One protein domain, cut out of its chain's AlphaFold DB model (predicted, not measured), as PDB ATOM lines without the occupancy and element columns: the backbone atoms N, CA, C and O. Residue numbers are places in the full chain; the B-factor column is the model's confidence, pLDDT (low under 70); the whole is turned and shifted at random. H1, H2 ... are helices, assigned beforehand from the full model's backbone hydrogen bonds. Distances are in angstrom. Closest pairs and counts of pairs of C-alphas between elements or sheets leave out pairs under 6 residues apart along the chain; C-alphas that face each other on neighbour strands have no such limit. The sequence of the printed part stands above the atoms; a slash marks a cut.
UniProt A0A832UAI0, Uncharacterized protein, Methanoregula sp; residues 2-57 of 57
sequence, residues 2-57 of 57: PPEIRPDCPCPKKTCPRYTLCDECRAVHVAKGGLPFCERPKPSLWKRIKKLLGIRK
ATOM      1  N   PRO A   2     277.171 248.248 252.198       56.12
ATOM      2  CA  PRO A   2     277.842 249.544 252.301       56.12
ATOM      3  C   PRO A   2     276.910 250.570 252.975       56.12
ATOM      4  O   PRO A   2     275.692 250.441 252.838       56.12
ATOM      5  N   PRO A   3     277.444 251.550 253.725       61.88
ATOM      6  CA  PRO A   3     276.624 252.578 254.356       61.88
ATOM      7  C   PRO A   3     275.927 253.418 253.281       61.88
ATOM      8  O   PRO A   3     276.584 253.947 252.382       61.88
ATOM      9  N   GLU A   4     274.600 253.545 253.356       62.16
ATOM     10  CA  GLU A   4     273.853 254.376 252.416       62.16
ATOM     11  C   GLU A   4     274.138 255.855 252.714       62.16
ATOM     12  O   GLU A   4     273.724 256.413 253.738       62.16
ATOM     13  N   ILE A   5     274.878 256.508 251.814       65.44
ATOM     14  CA  ILE A   5     275.116 257.950 251.876       65.44
ATOM     15  C   ILE A   5     273.812 258.642 251.478       65.44
ATOM     16  O   ILE A   5     273.427 258.652 250.310       65.44
ATOM     17  N   ARG A   6     273.118 259.227 252.454       65.44
ATOM     18  CA  ARG A   6     271.867 259.961 252.239       65.44
ATOM     19  C   ARG A   6     272.125 261.456 252.449       65.44
ATOM     20  O   ARG A   6     272.291 261.876 253.598       65.44
ATOM     21  N   PRO A   7     272.155 262.280 251.385       63.97
ATOM     22  CA  PRO A   7     272.345 263.728 251.515       63.97
ATOM     23  C   PRO A   7     271.188 264.390 252.280       63.97
ATOM     24  O   PRO A   7     271.399 265.364 252.997       63.97
ATOM     25  N   ASP A   8     269.998 263.788 252.240       63.47
ATOM     26  CA  ASP A   8     268.814 264.162 253.022       63.47
ATOM     27  C   ASP A   8     268.872 263.728 254.491       63.47
ATOM     28  O   ASP A   8     267.839 263.565 255.136       63.47
ATOM     29  N   CYS A   9     270.058 263.496 255.047       69.44
ATOM     30  CA  CYS A   9     270.225 263.282 256.476       69.44
ATOM     31  C   CYS A   9     270.380 264.658 257.150       69.44
ATOM     32  O   CYS A   9     271.499 265.180 257.171       69.44
ATOM     33  N   PRO A  10     269.315 265.290 257.701       68.25
ATOM     34  CA  PRO A  10     269.397 266.617 258.310       68.25
ATOM     35  C   PRO A  10     270.134 266.540 259.649       68.25
ATOM     36  O   PRO A  10     269.542 266.653 260.720       68.25
ATOM     37  N   CYS A  11     271.443 266.320 259.628       73.56
ATOM     38  CA  CYS A  11     272.266 266.523 260.801       73.56
ATOM     39  C   CYS A  11     272.540 268.033 260.916       73.56
ATOM     40  O   CYS A  11     273.192 268.597 260.038       73.56
ATOM     41  N   PRO A  12     272.083 268.716 261.983       71.12
ATOM     42  CA  PRO A  12     272.292 270.159 262.128       71.12
ATOM     43  C   PRO A  12     273.773 270.528 262.312       71.12
ATOM     44  O   PRO A  12     274.152 271.687 262.153       71.12
ATOM     45  N   LYS A  13     274.627 269.551 262.643       73.62
ATOM     46  CA  LYS A  13     276.075 269.726 262.731       73.62
ATOM     47  C   LYS A  13     276.727 269.315 261.413       73.62
ATOM     48  O   LYS A  13     276.941 268.130 261.180       73.62
ATOM     49  N   LYS A  14     277.119 270.301 260.602       72.88
ATOM     50  CA  LYS A  14     277.908 270.085 259.371       72.88
ATOM     51  C   LYS A  14     279.273 269.435 259.636       72.88
ATOM     52  O   LYS A  14     279.812 268.774 258.765       72.88
ATOM     53  N   THR A  15     279.805 269.595 260.848       79.06
ATOM     54  CA  THR A  15     281.055 268.970 261.313       79.06
ATOM     55  C   THR A  15     280.851 267.580 261.919       79.06
ATOM     56  O   THR A  15     281.774 267.018 262.503       79.06
ATOM     57  N   CYS A  16     279.637 267.022 261.856       76.50
ATOM     58  CA  CYS A  16     279.396 265.677 262.355       76.50
ATOM     59  C   CYS A  16     280.200 264.674 261.509       76.50
ATOM     60  O   CYS A  16     280.038 264.668 260.291       76.50
ATOM     61  N   PRO A  17     280.985 263.768 262.118       78.38
ATOM     62  CA  PRO A  17     281.716 262.739 261.368       78.38
ATOM     63  C   PRO A  17     280.780 261.771 260.627       78.38
ATOM     64  O   PRO A  17     281.210 261.037 259.751       78.38
ATOM     65  N   ARG A  18     279.490 261.777 260.984       79.88
ATOM     66  CA  ARG A  18     278.416 260.963 260.396       79.88
ATOM     67  C   ARG A  18     277.458 261.814 259.553       79.88
ATOM     68  O   ARG A  18     276.320 261.420 259.315       79.88
ATOM     69  N   TYR A  19     277.867 263.027 259.172       74.19
ATOM     70  CA  TYR A  19     277.115 263.872 258.245       74.19
ATOM     71  C   TYR A  19     276.982 263.112 256.918       74.19
ATOM     72  O   TYR A  19     277.967 262.562 256.444       74.19
ATOM     73  N   THR A  20     275.772 263.015 256.357       75.81
ATOM     74  CA  THR A  20     275.397 262.141 255.214       75.81
ATOM     75  C   THR A  20     275.386 260.621 255.459       75.81
ATOM     76  O   THR A  20     274.826 259.892 254.647       75.81
ATOM     77  N   LEU A  21     275.893 260.129 256.595       82.12
ATOM     78  CA  LEU A  21     275.941 258.700 256.939       82.12
ATOM     79  C   LEU A  21     274.792 258.335 257.886       82.12
ATOM     80  O   LEU A  21     274.943 258.279 259.109       82.12
ATOM     81  N   CYS A  22     273.606 258.139 257.315       76.94
ATOM     82  CA  CYS A  22     272.361 258.076 258.077       76.94
ATOM     83  C   CYS A  22     272.200 256.771 258.878       76.94
ATOM     84  O   CYS A  22     271.849 256.840 260.057       76.94
ATOM     85  N   ASP A  23     272.535 255.610 258.307       80.31
ATOM     86  CA  ASP A  23     272.515 254.317 259.018       80.31
ATOM     87  C   ASP A  23     273.507 254.269 260.170       80.31
ATOM     88  O   ASP A  23     273.200 253.825 261.276       80.31
ATOM     89  N   GLU A  24     274.695 254.813 259.940       83.06
ATOM     90  CA  GLU A  24     275.682 254.979 260.987       83.06
ATOM     91  C   GLU A  24     275.152 255.915 262.079       83.06
ATOM     92  O   GLU A  24     275.164 255.579 263.270       83.06
ATOM     93  N   CYS A  25     274.650 257.092 261.716       82.06
ATOM     94  CA  CYS A  25     274.043 258.015 262.668       82.06
ATOM     95  C   CYS A  25     272.956 257.310 263.505       82.06
ATOM     96  O   CYS A  25     272.998 257.396 264.735       82.06
ATOM     97  N   ARG A  26     272.076 256.524 262.870       82.88
ATOM     98  CA  ARG A  26     271.067 255.685 263.532       82.88
ATOM     99  C   ARG A  26     271.700 254.702 264.509       82.88
ATOM    100  O   ARG A  26     271.326 254.730 265.673       82.88
ATOM    101  N   ALA A  27     272.672 253.894 264.094       85.62
ATOM    102  CA  ALA A  27     273.290 252.882 264.953       85.62
ATOM    103  C   ALA A  27     273.890 253.479 266.241       85.62
ATOM    104  O   ALA A  27     273.661 252.962 267.333       85.62
ATOM    105  N   VAL A  28     274.591 254.616 266.140       86.44
ATOM    106  CA  VAL A  28     275.170 255.298 267.315       86.44
ATOM    107  C   VAL A  28     274.099 255.919 268.200       86.44
ATOM    108  O   VAL A  28     274.212 255.874 269.424       86.44
ATOM    109  N   HIS A  29     273.067 256.519 267.610       84.94
ATOM    110  CA  HIS A  29     271.982 257.108 268.384       84.94
ATOM    111  C   HIS A  29     271.135 256.038 269.082       84.94
ATOM    112  O   HIS A  29     270.868 256.190 270.272       84.94
ATOM    113  N   VAL A  30     270.809 254.934 268.401       84.31
ATOM    114  CA  VAL A  30     270.092 253.781 268.965       84.31
ATOM    115  C   VAL A  30     270.890 253.157 270.107       84.31
ATOM    116  O   VAL A  30     270.329 252.938 271.176       84.31
ATOM    117  N   ALA A  31     272.207 252.979 269.947       85.69
ATOM    118  CA  ALA A  31     273.082 252.509 271.026       85.69
ATOM    119  C   ALA A  31     273.099 253.453 272.244       85.69
ATOM    120  O   ALA A  31     273.281 253.012 273.374       85.69
ATOM    121  N   LYS A  32     272.872 254.757 272.032       84.25
ATOM    122  CA  LYS A  32     272.717 255.765 273.095       84.25
ATOM    123  C   LYS A  32     271.277 255.909 273.609       84.25
ATOM    124  O   LYS A  32     271.023 256.797 274.420       84.25
ATOM    125  N   GLY A  33     270.333 255.095 273.131       80.81
ATOM    126  CA  GLY A  33     268.918 255.155 273.517       80.81
ATOM    127  C   GLY A  33     268.144 256.344 272.933       80.81
ATOM    128  O   GLY A  33     267.139 256.765 273.501       80.81
ATOM    129  N   GLY A  34     268.602 256.928 271.822       79.75
ATOM    130  CA  GLY A  34     267.962 258.071 271.170       79.75
ATOM    131  C   GLY A  34     267.763 257.887 269.666       79.75
ATOM    132  O   GLY A  34     268.346 257.008 269.046       79.75
ATOM    133  N   LEU A  35     266.959 258.765 269.061       76.31
ATOM    134  CA  LEU A  35     266.799 258.823 267.605       76.31
ATOM    135  C   LEU A  35     267.723 259.886 266.990       76.31
ATOM    136  O   LEU A  35     267.854 260.988 267.561       76.31
ATOM    137  N   PRO A  36     268.340 259.592 265.831       78.19
ATOM    138  CA  PRO A  36     269.106 260.575 265.082       78.19
ATOM    139  C   PRO A  36     268.178 261.680 264.571       78.19
ATOM    140  O   PRO A  36     266.972 261.498 264.429       78.19
ATOM    141  N   PHE A  37     268.732 262.860 264.297       72.62
ATOM    142  CA  PHE A  37     267.929 264.039 263.953       72.62
ATOM    143  C   PHE A  37     267.094 263.860 262.674       72.62
ATOM    144  O   PHE A  37     265.982 264.372 262.602       72.62
ATOM    145  N   CYS A  38     267.597 263.085 261.712       69.44
ATOM    146  CA  CYS A  38     266.890 262.686 260.492       69.44
ATOM    147  C   CYS A  38     265.611 261.880 260.743       69.44
ATOM    148  O   CYS A  38     264.671 261.984 259.964       69.44
ATOM    149  N   GLU A  39     265.554 261.130 261.841       72.44
ATOM    150  CA  GLU A  39     264.397 260.314 262.227       72.44
ATOM    151  C   GLU A  39     263.629 260.910 263.401       72.44
ATOM    152  O   GLU A  39     262.629 260.348 263.849       72.44
ATOM    153  N   ARG A  40     264.074 262.057 263.926       73.00
ATOM    154  CA  ARG A  40     263.317 262.742 264.964       73.00
ATOM    155  C   ARG A  40     262.006 263.216 264.348       73.00
ATOM    156  O   ARG A  40     262.040 264.007 263.401       73.00
ATOM    157  N   PRO A  41     260.851 262.810 264.904       65.75
ATOM    158  CA  PRO A  41     259.590 263.372 264.472       65.75
ATOM    159  C   PRO A  41     259.673 264.884 264.677       65.75
ATOM    160  O   PRO A  41     260.000 265.354 265.776       65.75
ATOM    161  N   LYS A  42     259.419 265.659 263.612       65.56
ATOM    162  CA  LYS A  42     259.281 267.114 263.731       65.56
ATOM    163  C   LYS A  42     258.310 267.375 264.883       65.56
ATOM    164  O   LYS A  42     257.284 266.692 264.951       65.56
ATOM    165  N   PRO A  43     258.611 268.309 265.806       62.41
ATOM    166  CA  PRO A  43     257.689 268.605 266.887       62.41
ATOM    167  C   PRO A  43     256.346 268.933 266.244       62.41
ATOM    168  O   PRO A  43     256.271 269.868 265.443       62.41
ATOM    169  N   SER A  44     255.325 268.119 266.534       66.00
ATOM    170  CA  SER A  44     253.988 268.308 265.980       66.00
ATOM    171  C   SER A  44     253.618 269.773 266.158       66.00
ATOM    172  O   SER A  44     253.865 270.335 267.231       66.00
ATOM    173  N   LEU A  45     253.048 270.396 265.125       66.06
ATOM    174  CA  LEU A  45     252.649 271.809 265.145       66.06
ATOM    175  C   LEU A  45     251.888 272.146 266.441       66.06
ATOM    176  O   LEU A  45     252.126 273.171 267.068       66.06
ATOM    177  N   TRP A  46     251.103 271.179 266.919       64.12
ATOM    178  CA  TRP A  46     250.418 271.156 268.206       64.12
ATOM    179  C   TRP A  46     251.303 271.401 269.440       64.12
ATOM    180  O   TRP A  46     250.943 272.213 270.280       64.12
ATOM    181  N   LYS A  47     252.484 270.775 269.566       66.31
ATOM    182  CA  LYS A  47     253.446 271.051 270.661       66.31
ATOM    183  C   LYS A  47     253.979 272.482 270.592       66.31
ATOM    184  O   LYS A  47     254.219 273.100 271.627       66.31
ATOM    185  N   ARG A  48     254.165 273.003 269.376       69.25
ATOM    186  CA  ARG A  48     254.645 274.367 269.124       69.25
ATOM    187  C   ARG A  48     253.568 275.400 269.478       69.25
ATOM    188  O   ARG A  48     253.871 276.362 270.174       69.25
ATOM    189  N   ILE A  49     252.317 275.126 269.107       73.38
ATOM    190  CA  ILE A  49     251.122 275.907 269.461       73.38
ATOM    191  C   ILE A  49     250.879 275.884 270.977       73.38
ATOM    192  O   ILE A  49     250.702 276.935 271.578       73.38
ATOM    193  N   LYS A  50     250.973 274.719 271.631       69.81
ATOM    194  CA  LYS A  50     250.801 274.588 273.091       69.81
ATOM    195  C   LYS A  50     251.854 275.370 273.885       69.81
ATOM    196  O   LYS A  50     251.535 275.943 274.920       69.81
ATOM    197  N   LYS A  51     253.096 275.416 273.378       69.69
ATOM    198  CA  LYS A  51     254.182 276.230 273.945       69.69
ATOM    199  C   LYS A  51     253.948 277.733 273.741       69.69
ATOM    200  O   LYS A  51     254.227 278.490 274.662       69.69
ATOM    201  N   LEU A  52     253.437 278.149 272.578       74.56
ATOM    202  CA  LEU A  52     253.076 279.549 272.296       74.56
ATOM    203  C   LEU A  52     251.884 280.030 273.131       74.56
ATOM    204  O   LEU A  52     251.899 281.150 273.618       74.56
ATOM    205  N   LEU A  53     250.892 279.167 273.345       79.31
ATOM    206  CA  LEU A  53     249.723 279.452 274.179       79.31
ATOM    207  C   LEU A  53     250.014 279.368 275.688       79.31
ATOM    208  O   LEU A  53     249.103 279.558 276.485       79.31
ATOM    209  N   GLY A  54     251.250 279.055 276.101       67.56
ATOM    210  CA  GLY A  54     251.639 279.060 277.515       67.56
ATOM    211  C   GLY A  54     250.911 278.037 278.392       67.56
ATOM    212  O   GLY A  54     250.965 278.147 279.614       67.56
ATOM    213  N   ILE A  55     250.261 277.026 277.801       64.81
ATOM    214  CA  ILE A  55     249.505 275.999 278.529       64.81
ATOM    215  C   ILE A  55     250.508 275.023 279.171       64.81
ATOM    216  O   ILE A  55     250.790 273.942 278.646       64.81
ATOM    217  N   ARG A  56     251.105 275.442 280.292       59.94
ATOM    218  CA  ARG A  56     251.734 274.557 281.278       59.94
ATOM    219  C   ARG A  56     250.594 273.869 282.026       59.94
ATOM    220  O   ARG A  56     249.773 274.549 282.629       59.94
ATOM    221  N   LYS A  57     250.509 272.547 281.887       57.56
ATOM    222  CA  LYS A  57     249.632 271.723 282.721       57.56
ATOM    223  C   LYS A  57     250.219 271.639 284.124       57.56
ATOM    224  O   LYS A  57     251.469 271.581 284.194       57.56
TER     225      LYS A  57
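What this domain is: This is residues 2 to 57 of the 57 residues of an uncharacterized protein of Methanoregula sp (UniProt A0A832UAI0). This domain has little regular structure: a small body of loops with one helix, H1, and a long arm, residues 41 to 57, that sticks out from it and holds the second helix, H2. The printed part has 56 residues, with two named helices in the order H1, H2 and no named strand; its class is all helix, with 18 residues in named elements. It is loose, with a radius of gyration of the C-alphas of 14.7 A, and a rod spanning 46 by 22 by 17 A, its length made by the arm.

How they stand to each other: Residues 2 to 21 hold no named element. H1, residues 22 to 31, and H2, residues 45 to 52, are apart and joined by a long link of 13 residues. In both helices every O i to N i+4 pair is within hydrogen-bond range.

Where its parts are: H1 runs 14.1 A from C-alpha 22 at (272.361, 258.076, 258.077). H2 runs 10.5 A and ends with C-alpha 52 at (253.076, 279.549, 272.296).

The domain as a whole: The C-alphas farthest apart, of Pro 2 and Lys 57, are 47.0 A apart. The printed part has no cut. Its mean pLDDT is 72.8; 24 residues are under 70, among them 2 to 10 and 41 to 48.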